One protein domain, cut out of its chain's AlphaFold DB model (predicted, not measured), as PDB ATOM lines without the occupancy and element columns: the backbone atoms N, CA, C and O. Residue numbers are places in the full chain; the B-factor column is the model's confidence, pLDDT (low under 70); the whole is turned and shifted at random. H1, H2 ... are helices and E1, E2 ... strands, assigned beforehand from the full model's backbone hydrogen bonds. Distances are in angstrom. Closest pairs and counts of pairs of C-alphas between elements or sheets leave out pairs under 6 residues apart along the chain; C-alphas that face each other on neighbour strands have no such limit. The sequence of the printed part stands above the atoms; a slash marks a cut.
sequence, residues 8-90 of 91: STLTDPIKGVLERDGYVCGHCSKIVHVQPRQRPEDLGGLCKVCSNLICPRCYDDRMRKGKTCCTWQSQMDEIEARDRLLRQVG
ATOM      1  N   SER A   8      27.873  19.461   4.383       84.19
ATOM      2  CA  SER A   8      27.085  19.352   5.607       84.19
ATOM      3  C   SER A   8      27.712  18.316   6.522       84.19
ATOM      4  O   SER A   8      28.002  17.198   6.100       84.19
ATOM      5  N   THR A   9      27.887  18.687   7.784       87.75
ATOM      6  CA  THR A   9      28.391  17.809   8.838       87.75
ATOM      7  C   THR A   9      27.235  17.513   9.787       87.75
ATOM      8  O   THR A   9      26.759  18.404  10.485       87.75
ATOM      9  N   LEU A  10      26.732  16.278   9.768       83.88
ATOM     10  CA  LEU A  10      25.698  15.799  10.681       83.88
ATOM     11  C   LEU A  10      26.358  15.093  11.864       83.88
ATOM     12  O   LEU A  10      26.962  14.038  11.690       83.88
ATOM     13  N   THR A  11      26.201  15.644  13.061       89.69
ATOM     14  CA  THR A  11      26.689  15.017  14.292       89.69
ATOM     15  C   THR A  11      25.563  14.220  14.937       89.69
ATOM     16  O   THR A  11      24.592  14.800  15.417       89.69
ATOM     17  N   ASP A  12      25.687  12.893  14.938       85.81
ATOM     18  CA  ASP A  12      24.748  11.978  15.587       85.81
ATOM     19  C   ASP A  12      25.432  11.311  16.800       85.81
ATOM     20  O   ASP A  12      26.541  10.791  16.661       85.81
ATOM     21  N   PRO A  13      24.812  11.308  17.994       85.44
ATOM     22  CA  PRO A  13      25.434  10.777  19.209       85.44
ATOM     23  C   PRO A  13      25.651   9.253  19.192       85.44
ATOM     24  O   PRO A  13      26.431   8.751  19.994       85.44
ATOM     25  N   ILE A  14      24.989   8.515  18.296       89.81
ATOM     26  CA  ILE A  14      25.113   7.057  18.157       89.81
ATOM     27  C   ILE A  14      25.998   6.703  16.955       89.81
ATOM     28  O   ILE A  14      26.804   5.778  17.020       89.81
ATOM     29  N   LYS A  15      25.845   7.420  15.838       80.88
ATOM     30  CA  LYS A  15      26.504   7.112  14.556       80.88
ATOM     31  C   LYS A  15      27.783   7.911  14.309       80.88
ATOM     32  O   LYS A  15      28.477   7.637  13.331       80.88
ATOM     33  N   GLY A  16      28.098   8.874  15.170       87.12
ATOM     34  CA  GLY A  16      29.243   9.763  15.018       87.12
ATOM     35  C   GLY A  16      28.998  10.888  14.012       87.12
ATOM     36  O   GLY A  16      27.861  11.235  13.680       87.12
ATOM     37  N   VAL A  17      30.088  11.494  13.544       88.06
ATOM     38  CA  VAL A  17      30.047  12.604  12.588       88.06
ATOM     39  C   VAL A  17      29.948  12.062  11.162       88.06
ATOM     40  O   VAL A  17      30.797  11.295  10.715       88.06
ATOM     41  N   LEU A  18      28.913  12.483  10.440       85.56
ATOM     42  CA  LEU A  18      28.663  12.135   9.046       85.56
ATOM     43  C   LEU A  18      28.838  13.368   8.165       85.56
ATOM     44  O   LEU A  18      28.094  14.339   8.283       85.56
ATOM     45  N   GLU A  19      29.773  13.302   7.228       87.12
ATOM     46  CA  GLU A  19      29.941  14.332   6.207       87.12
ATOM     47  C   GLU A  19      29.127  13.981   4.961       87.12
ATOM     48  O   GLU A  19      29.131  12.839   4.491       87.12
ATOM     49  N   ARG A  20      28.405  14.963   4.423       85.81
ATOM     50  CA  ARG A  20      27.615  14.823   3.200       85.81
ATOM     51  C   ARG A  20      27.838  16.016   2.289       85.81
ATOM     52  O   ARG A  20      27.755  17.162   2.727       85.81
ATOM     53  N   ASP A  21      28.061  15.733   1.014       87.81
ATOM     54  CA  ASP A  21      27.974  16.748  -0.027       87.81
ATOM     55  C   ASP A  21      26.492  17.043  -0.315       87.81
ATOM     56  O   ASP A  21      25.610  16.204  -0.095       87.81
ATOM     57  N   GLY A  22      26.189  18.236  -0.807       89.00
ATOM     58  CA  GLY A  22      24.825  18.631  -1.109       89.00
ATOM     59  C   GLY A  22      24.716  19.915  -1.917       89.00
ATOM     60  O   GLY A  22      25.701  20.534  -2.319       89.00
ATOM     61  N   TYR A  23      23.478  20.325  -2.162       89.31
ATOM     62  CA  TYR A  23      23.147  21.603  -2.787       89.31
ATOM     63  C   TYR A  23      21.858  22.167  -2.176       89.31
ATOM     64  O   TYR A  23      21.119  21.454  -1.500       89.31
ATOM     65  N   VAL A  24      21.587  23.456  -2.374       89.88
ATOM     66  CA  VAL A  24      20.344  24.097  -1.915       89.88
ATOM     67  C   VAL A  24      19.382  24.233  -3.090       89.88
ATOM     68  O   VAL A  24      19.749  24.731  -4.150       89.88
ATOM     69  N   CYS A  25      18.145  23.779  -2.902       90.06
ATOM     70  CA  CYS A  25      17.084  23.923  -3.892       90.06
ATOM     71  C   CYS A  25      16.721  25.400  -4.096       90.06
ATOM     72  O   CYS A  25      16.338  26.070  -3.142       90.06
ATOM     73  N   GLY A  26      16.723  25.878  -5.341       87.38
ATOM     74  CA  GLY A  26      16.351  27.260  -5.668       87.38
ATOM     75  C   GLY A  26      14.858  27.595  -5.534       87.38
ATOM     76  O   GLY A  26      14.493  28.753  -5.684       87.38
ATOM     77  N   HIS A  27      13.983  26.611  -5.293       87.56
ATOM     78  CA  HIS A  27      12.551  26.860  -5.061       87.56
ATOM     79  C   HIS A  27      12.222  27.005  -3.580       87.56
ATOM     80  O   HIS A  27      11.561  27.958  -3.200       87.56
ATOM     81  N   CYS A  28      12.650  26.040  -2.764       87.31
ATOM     82  CA  CYS A  28      12.229  25.922  -1.367       87.31
ATOM     83  C   CYS A  28      13.369  26.124  -0.365       87.31
ATOM     84  O   CYS A  28      13.177  25.877   0.822       87.31
ATOM     85  N   SER A  29      14.567  26.478  -0.839       88.12
ATOM     86  CA  SER A  29      15.773  26.702  -0.027       88.12
ATOM     87  C   SER A  29      16.195  25.510   0.844       88.12
ATOM     88  O   SER A  29      17.040  25.630   1.727       88.12
ATOM     89  N   LYS A  30      15.640  24.320   0.585       88.69
ATOM     90  CA  LYS A  30      15.980  23.094   1.305       88.69
ATOM     91  C   LYS A  30      17.341  22.566   0.856       88.69
ATOM     92  O   LYS A  30      17.597  22.467  -0.346       88.69
ATOM     93  N   ILE A  31      18.161  22.150   1.819       90.56
ATOM     94  CA  ILE A  31      19.404  21.416   1.564       90.56
ATOM     95  C   ILE A  31      19.058  19.997   1.095       90.56
ATOM     96  O   ILE A  31      18.320  19.260   1.755       90.56
ATOM     97  N   VAL A  32      19.588  19.622  -0.064       89.94
ATOM     98  CA  VAL A  32      19.512  18.281  -0.639       89.94
ATOM     99  C   VAL A  32      20.879  17.634  -0.477       89.94
ATOM    100  O   VAL A  32      21.856  18.094  -1.063       89.94
ATOM    101  N   HIS A  33      20.947  16.572   0.324       90.31
ATOM    102  CA  HIS A  33      22.164  15.781   0.472       90.31
ATOM    103  C   HIS A  33      22.323  14.833  -0.719       90.31
ATOM    104  O   HIS A  33      21.397  14.096  -1.058       90.31
ATOM    105  N   VAL A  34      23.508  14.842  -1.318       88.12
ATOM    106  CA  VAL A  34      23.904  13.990  -2.437       88.12
ATOM    107  C   VAL A  34      24.602  12.760  -1.872       88.12
ATOM    108  O   VAL A  34      25.553  12.866  -1.098       88.12
ATOM    109  N   GLN A  35      24.130  11.577  -2.252       85.69
ATOM    110  CA  GLN A  35      24.775  10.329  -1.869       85.69
ATOM    111  C   GLN A  35      25.974  10.033  -2.785       85.69
ATOM    112  O   GLN A  35      25.960  10.391  -3.970       85.69
ATOM    113  N   PRO A  36      27.010   9.336  -2.286       83.94
ATOM    114  CA  PRO A  36      28.102   8.875  -3.133       83.94
ATOM    115  C   PRO A  36      27.571   8.048  -4.307       83.94
ATOM    116  O   PRO A  36      26.794   7.116  -4.109       83.94
ATOM    117  N   ARG A  37      28.011   8.375  -5.531       85.81
ATOM    118  CA  ARG A  37      27.596   7.700  -6.780       85.81
ATOM    119  C   ARG A  37      26.084   7.741  -7.048       85.81
ATOM    120  O   ARG A  37      25.573   6.894  -7.778       85.81
ATOM    121  N   GLN A  38      25.370   8.709  -6.474       85.75
ATOM    122  CA  GLN A  38      23.961   8.914  -6.785       85.75
ATOM    123  C   GLN A  38      23.787   9.271  -8.262       85.75
ATOM    124  O   GLN A  38      24.570  10.038  -8.826       85.75
ATOM    125  N   ARG A  39      22.750   8.705  -8.878       85.44
ATOM    126  CA  ARG A  39      22.393   9.013 -10.257       85.44
ATOM    127  C   ARG A  39      21.885  10.460 -10.341       85.44
ATOM    128  O   ARG A  39      21.078  10.851  -9.494       85.44
ATOM    129  N   PRO A  40      22.340  11.272 -11.312       81.88
ATOM    130  CA  PRO A  40      21.895  12.659 -11.447       81.88
ATOM    131  C   PRO A  40      20.376  12.812 -11.566       81.88
ATOM    132  O   PRO A  40      19.822  13.793 -11.075       81.88
ATOM    133  N   GLU A  41      19.701  11.831 -12.162       82.94
ATOM    134  CA  GLU A  41      18.248  11.818 -12.356       82.94
ATOM    135  C   GLU A  41      17.482  11.739 -11.023       82.94
ATOM    136  O   GLU A  41      16.370  12.251 -10.915       82.94
ATOM    137  N   ASP A  42      18.098  11.167  -9.983       84.50
ATOM    138  CA  ASP A  42      17.502  11.027  -8.649       84.50
ATOM    139  C   ASP A  42      17.698  12.279  -7.777       84.50
ATOM    140  O   ASP A  42      17.139  12.385  -6.682       84.50
ATOM    141  N   LEU A  43      18.520  13.233  -8.221       85.94
ATOM    142  CA  LEU A  43      18.829  14.451  -7.470       85.94
ATOM    143  C   LEU A  43      17.810  15.568  -7.698       85.94
ATOM    144  O   LEU A  43      17.927  16.615  -7.065       85.94
ATOM    145  N   GLY A  44      16.796  15.343  -8.533       87.62
ATOM    146  CA  GLY A  44      15.796  16.331  -8.918       87.62
ATOM    147  C   GLY A  44      16.055  16.828 -10.334       87.62
ATOM    148  O   GLY A  44      16.212  16.031 -11.251       87.62
ATOM    149  N   GLY A  45      16.076  18.142 -10.539       88.69
ATOM    150  CA  GLY A  45      16.288  18.667 -11.883       88.69
ATOM    151  C   GLY A  45      16.672  20.132 -11.931       88.69
ATOM    152  O   GLY A  45      16.920  20.772 -10.911       88.69
ATOM    153  N   LEU A  46      16.703  20.669 -13.146       88.38
ATOM    154  CA  LEU A  46      16.915  22.088 -13.400       88.38
ATOM    155  C   LEU A  46      15.565  22.770 -13.638       88.38
ATOM    156  O   LEU A  46      14.800  22.371 -14.525       88.38
ATOM    157  N   CYS A  47      15.259  23.821 -12.879       87.88
ATOM    158  CA  CYS A  47      14.085  24.629 -13.176       87.88
ATOM    159  C   CYS A  47      14.357  25.531 -14.382       87.88
ATOM    160  O   CYS A  47      15.222  26.395 -14.335       87.88
ATOM    161  N   LYS A  48      13.557  25.399 -15.442       87.00
ATOM    162  CA  LYS A  48      13.690  26.227 -16.659       87.00
ATOM    163  C   LYS A  48      13.266  27.697 -16.492       87.00
ATOM    164  O   LYS A  48      13.365  28.448 -17.448       87.00
ATOM    165  N   VAL A  49      12.713  28.079 -15.336       86.56
ATOM    166  CA  VAL A  49      12.266  29.462 -15.071       86.56
ATOM    167  C   VAL A  49      13.327  30.227 -14.292       86.56
ATOM    168  O   VAL A  49      13.760  31.280 -14.737       86.56
ATOM    169  N   CYS A  50      13.778  29.693 -13.153       85.38
ATOM    170  CA  CYS A  50      14.802  30.345 -12.333       85.38
ATOM    171  C   CYS A  50      16.232  29.863 -12.622       85.38
ATOM    172  O   CYS A  50      17.165  30.344 -11.992       85.38
ATOM    173  N   SER A  51      16.408  28.898 -13.531       88.12
ATOM    174  CA  SER A  51      17.701  28.314 -13.924       88.12
ATOM    175  C   SER A  51      18.529  27.725 -12.772       88.12
ATOM    176  O   SER A  51      19.727  27.512 -12.917       88.12
ATOM    177  N   ASN A  52      17.887  27.414 -11.642       88.00
ATOM    178  CA  ASN A  52      18.522  26.816 -10.470       88.00
ATOM    179  C   ASN A  52      18.236  25.312 -10.366       88.00
ATOM    180  O   ASN A  52      17.222  24.813 -10.873       88.00
ATOM    181  N   LEU A  53      19.115  24.598  -9.655       89.44
ATOM    182  CA  LEU A  53      18.876  23.215  -9.245       89.44
ATOM    183  C   LEU A  53      17.707  23.153  -8.258       89.44
ATOM    184  O   LEU A  53      17.612  23.959  -7.329       89.44
ATOM    185  N   ILE A  54      16.819  22.182  -8.453       91.31
ATOM    186  CA  ILE A  54      15.631  21.979  -7.628       91.31
ATOM    187  C   ILE A  54      15.555  20.553  -7.102       91.31
ATOM    188  O   ILE A  54      15.897  19.598  -7.796       91.31
ATOM    189  N   CYS A  55      15.051  20.417  -5.874       92.12
ATOM    190  CA  CYS A  55      14.909  19.125  -5.216       92.12
ATOM    191  C   CYS A  55      13.858  18.236  -5.909       92.12
ATOM    192  O   CYS A  55      12.946  18.763  -6.557       92.12
ATOM    193  N   PRO A  56      13.908  16.902  -5.708       91.50
ATOM    194  CA  PRO A  56      12.961  15.962  -6.319       91.50
ATOM    195  C   PRO A  56      11.494  16.321  -6.070       91.50
ATOM    196  O   PRO A  56      10.678  16.287  -6.981       91.50
ATOM    197  N   ARG A  57      11.165  16.784  -4.857       90.81
ATOM    198  CA  ARG A  57       9.806  17.235  -4.529       90.81
ATOM    199  C   ARG A  57       9.362  18.426  -5.378       90.81
ATOM    200  O   ARG A  57       8.240  18.436  -5.863       90.81
ATOM    201  N   CYS A  58      10.215  19.435  -5.543       89.94
ATOM    202  CA  CYS A  58       9.893  20.611  -6.353       89.94
ATOM    203  C   CYS A  58       9.828  20.274  -7.846       89.94
ATOM    204  O   CYS A  58       9.033  20.870  -8.570       89.94
ATOM    205  N   TYR A  59      10.645  19.321  -8.298       89.75
ATOM    206  CA  TYR A  59      10.558  18.776  -9.647       89.75
ATOM    207  C   TYR A  59       9.212  18.065  -9.868       89.75
ATOM    208  O   TYR A  59       8.495  18.393 -10.814       89.75
ATOM    209  N   ASP A  60       8.814  17.189  -8.944       88.31
ATOM    210  CA  ASP A  60       7.539  16.468  -8.985       88.31
ATOM    211  C   ASP A  60       6.327  17.395  -8.871       88.31
ATOM    212  O   ASP A  60       5.363  17.239  -9.617       88.31
ATOM    213  N   ASP A  61       6.356  18.383  -7.974       85.94
ATOM    214  CA  ASP A  61       5.267  19.356  -7.827       85.94
ATOM    215  C   ASP A  61       5.053  20.138  -9.140       85.94
ATOM    216  O   ASP A  61       3.913  20.414  -9.520       85.94
ATOM    217  N   ARG A  62       6.129  20.422  -9.884       79.56
ATOM    218  CA  ARG A  62       6.049  21.056 -11.205       79.56
ATOM    219  C   ARG A  62       5.497  20.110 -12.271       79.56
ATOM    220  O   ARG A  62       4.616  20.503 -13.027       79.56
ATOM    221  N   MET A  63       6.015  18.883 -12.339       74.19
ATOM    222  CA  MET A  63       5.675  17.924 -13.398       74.19
ATOM    223  C   MET A  63       4.302  17.273 -13.205       74.19
ATOM    224  O   MET A  63       3.608  17.021 -14.182       74.19
ATOM    225  N   ARG A  64       3.900  16.997 -11.960       70.06
ATOM    226  CA  ARG A  64       2.660  16.269 -11.643       70.06
ATOM    227  C   ARG A  64       1.504  17.174 -11.244       70.06
ATOM    228  O   ARG A  64       0.363  16.844 -11.537       70.06
ATOM    229  N   LYS A  65       1.772  18.282 -10.544       72.38
ATOM    230  CA  LYS A  65       0.718  19.165 -10.001       72.38
ATOM    231  C   LYS A  65       0.601  20.492 -10.743       72.38
ATOM    232  O   LYS A  65      -0.205  21.328 -10.351       72.38
ATOM    233  N   GLY A  66       1.431  20.710 -11.765       74.12
ATOM    234  CA  GLY A  66       1.444  21.953 -12.534       74.12
ATOM    235  C   GLY A  66       1.842  23.183 -11.717       74.12
ATOM    236  O   GLY A  66       1.588  24.300 -12.158       74.12
ATOM    237  N   LYS A  67       2.463  23.017 -10.534       77.00
ATOM    238  CA  LYS A  67       2.929  24.167  -9.751       77.00
ATOM    239  C   LYS A  67       4.017  24.902 -10.525       77.00
ATOM    240  O   LYS A  67       5.041  24.324 -10.896       77.00
ATOM    241  N   THR A  68       3.801  26.186 -10.760       79.69
ATOM    242  CA  THR A  68       4.766  27.054 -11.426       79.69
ATOM    243  C   THR A  68       5.836  27.511 -10.438       79.69
ATOM    244  O   THR A  68       5.644  27.521  -9.224       79.69
ATOM    245  N   CYS A  69       7.013  27.847 -10.967       85.12
ATOM    246  CA  CYS A  69       8.028  28.525 -10.171       85.12
ATOM    247  C   CYS A  69       7.503  29.923  -9.832       85.12
ATOM    248  O   CYS A  69       7.183  30.681 -10.745       85.12
ATOM    249  N   CYS A  70       7.445  30.260  -8.548       82.94
ATOM    250  CA  CYS A  70       7.095  31.587  -8.055       82.94
ATOM    251  C   CYS A  70       8.281  32.204  -7.303       82.94
ATOM    252  O   CYS A  70       9.207  31.500  -6.880       82.94
ATOM    253  N   THR A  71       8.279  33.530  -7.180       81.56
ATOM    254  CA  THR A  71       9.315  34.250  -6.436       81.56
ATOM    255  C   THR A  71       9.265  33.857  -4.960       81.56
ATOM    256  O   THR A  71       8.220  33.458  -4.446       81.56
ATOM    257  N   TRP A  72      10.397  33.971  -4.260       80.31
ATOM    258  CA  TRP A  72      10.447  33.698  -2.822       80.31
ATOM    259  C   TRP A  72       9.438  34.548  -2.040       80.31
ATOM    260  O   TRP A  72       8.764  34.029  -1.158       80.31
ATOM    261  N   GLN A  73       9.276  35.821  -2.421       81.50
ATOM    262  CA  GLN A  73       8.302  36.714  -1.795       81.50
ATOM    263  C   GLN A  73       6.877  36.163  -1.907       81.50
ATOM    264  O   GLN A  73       6.217  36.003  -0.890       81.50
ATOM    265  N   SER A  74       6.443  35.757  -3.105       85.62
ATOM    266  CA  SER A  74       5.109  35.172  -3.283       85.62
ATOM    267  C   SER A  74       4.916  33.886  -2.474       85.62
ATOM    268  O   SER A  74       3.825  33.637  -1.973       85.62
ATOM    269  N   GLN A  75       5.968  33.076  -2.302       83.31
ATOM    270  CA  GLN A  75       5.900  31.896  -1.433       83.31
ATOM    271  C   GLN A  75       5.720  32.270   0.043       83.31
ATOM    272  O   GLN A  75       4.971  31.596   0.748       83.31
ATOM    273  N   MET A  76       6.402  33.318   0.518       87.25
ATOM    274  CA  MET A  76       6.230  33.816   1.886       87.25
ATOM    275  C   MET A  76       4.822  34.366   2.087       87.25
ATOM    276  O   MET A  76       4.172  33.986   3.055       87.25
ATOM    277  N   ASP A  77       4.312  35.141   1.130       92.06
ATOM    278  CA  ASP A  77       2.960  35.698   1.183       92.06
ATOM    279  C   ASP A  77       1.898  34.582   1.292       92.06
ATOM    280  O   ASP A  77       0.973  34.677   2.101       92.06
ATOM    281  N   GLU A  78       2.042  33.484   0.536       89.31
ATOM    282  CA  GLU A  78       1.164  32.304   0.630       89.31
ATOM    283  C   GLU A  78       1.241  31.618   2.005       89.31
ATOM    284  O   GLU A  78       0.217  31.204   2.561       89.31
ATOM    285  N   ILE A  79       2.449  31.478   2.557       89.38
ATOM    286  CA  ILE A  79       2.671  30.853   3.866       89.38
ATOM    287  C   ILE A  79       2.081  31.724   4.980       89.38
ATOM    288  O   ILE A  79       1.367  31.204   5.836       89.38
ATOM    289  N   GLU A  80       2.319  33.033   4.947       95.31
ATOM    290  CA  GLU A  80       1.778  33.995   5.908       95.31
ATOM    291  C   GLU A  80       0.253  34.099   5.818       95.31
ATOM    292  O   GLU A  80      -0.429  34.154   6.844       95.31
ATOM    293  N   ALA A  81      -0.314  34.081   4.607       93.88
ATOM    294  CA  ALA A  81      -1.762  34.061   4.410       93.88
ATOM    295  C   ALA A  81      -2.394  32.794   5.001       93.88
ATOM    296  O   ALA A  81      -3.427  32.868   5.671       93.88
ATOM    297  N   ARG A  82      -1.755  31.633   4.802       92.88
ATOM    298  CA  ARG A  82      -2.193  30.371   5.404       92.88
ATOM    299  C   ARG A  82      -2.098  30.409   6.928       92.88
ATOM    300  O   ARG A  82      -3.036  29.974   7.587       92.88
ATOM    301  N   ASP A  83      -0.997  30.908   7.481       95.25
ATOM    302  CA  ASP A  83      -0.813  31.027   8.932       95.25
ATOM    303  C   ASP A  83      -1.873  31.948   9.554       95.25
ATOM    304  O   ASP A  83      -2.513  31.594  10.544       95.25
ATOM    305  N   ARG A  84      -2.160  33.088   8.911       96.25
ATOM    306  CA  ARG A  84      -3.236  34.000   9.324       96.25
ATOM    307  C   ARG A  84      -4.596  33.306   9.347       96.25
ATOM    308  O   ARG A  84      -5.347  33.496  10.301       96.25
ATOM    309  N   LEU A  85      -4.900  32.505   8.326       96.00
ATOM    310  CA  LEU A  85      -6.141  31.739   8.266       96.00
ATOM    311  C   LEU A  85      -6.223  30.714   9.403       96.00
ATOM    312  O   LEU A  85      -7.246  30.660  10.077       96.00
ATOM    313  N   LEU A  86      -5.161  29.938   9.644       94.94
ATOM    314  CA  LEU A  86      -5.127  28.921  10.706       94.94
ATOM    315  C   LEU A  86      -5.386  29.538  12.087       94.94
ATOM    316  O   LEU A  86      -6.258  29.064  12.816       94.94
ATOM    317  N   ARG A  87      -4.749  30.680  12.376       93.44
ATOM    318  CA  ARG A  87      -4.995  31.449  13.608       93.44
ATOM    319  C   ARG A  87      -6.440  31.941  13.731       93.44
ATOM    320  O   ARG A  87      -6.961  31.995  14.839       93.44
ATOM    321  N   GLN A  88      -7.086  32.311  12.623       94.19
ATOM    322  CA  GLN A  88      -8.485  32.757  12.621       94.19
ATOM    323  C   GLN A  88      -9.474  31.611  12.859       94.19
ATOM    324  O   GLN A  88     -10.499  31.827  13.500       94.19
ATOM    325  N   VAL A  89      -9.181  30.405  12.359       95.00
ATOM    326  CA  VAL A  89     -10.060  29.229  12.510       95.00
ATOM    327  C   VAL A  89      -9.769  28.398  13.766       95.00
ATOM    328  O   VAL A  89     -10.448  27.400  13.998       95.00
ATOM    329  N   GLY A  90      -8.801  28.815  14.589       84.06
ATOM    330  CA  GLY A  90      -8.498  28.201  15.886       84.06
ATOM    331  C   GLY A  90      -7.778  26.851  15.805       84.06
ATOM    332  O   GLY A  90      -7.946  26.033  16.709       84.06
TER     333      GLY A  90
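This is residues 8 to 90 of the 91 residues of an uncharacterized protein of marine sediment metagenome (UniProt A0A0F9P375). The model is an open U: the hairpin of E1 and the first part of E2 makes one arm, residues 76 to 90, mostly H3, stick out as the other, and E3, the short helices H1 and H2 and the loop of residues 44 to 55 lie between them. E2 bends by 58 degrees at residue 21, where the first arm meets E3. The 83 printed residues hold, in order, E1, E2, E3, H1, H2 and H3, of mixed class; the sheet, E1 - E2 - E3, is antiparallel. The whole is loose, with a radius of gyration of the C-alphas of 16.3 A and spans of 44 by 35 by 20 A.

E1, residues 8 to 12, begins at C-alpha 8 (27.085, 19.352, 5.607). E2, residues 16 to 24, is 23.9 A long. E3 is residues 31 to 34, H1 residues 40 to 43, and H2 residues 56 to 65, 13.2 A long. H3, residues 72 to 89, is 26.0 A long and ends at C-alpha 89 (-10.060, 29.229, 12.510).

The sheet is a meander, each strand the antiparallel neighbour of the one before. In the hairpin E1 and E2, N 10 and O 18 are 2.8 A apart. In the hairpin E2 and E3, N 32 and O 23 are 2.8 A apart. H1 only grazes the sheet. H1 and H2 are close but not clearly touching, their closest C-alphas, of Leu 43 and Pro 56, 6.2 A apart. H2 and H3 are apart. Every O i to N i+4 pair is within hydrogen-bond range in H2 and H3; H1 is too short for such a pair.

The C-alphas farthest apart, of Arg 37 and Gln 88, are 48.0 A from each other. The printed part has no cut. The link from H1 to H2 is long. No printed residue has a pLDDT under 70.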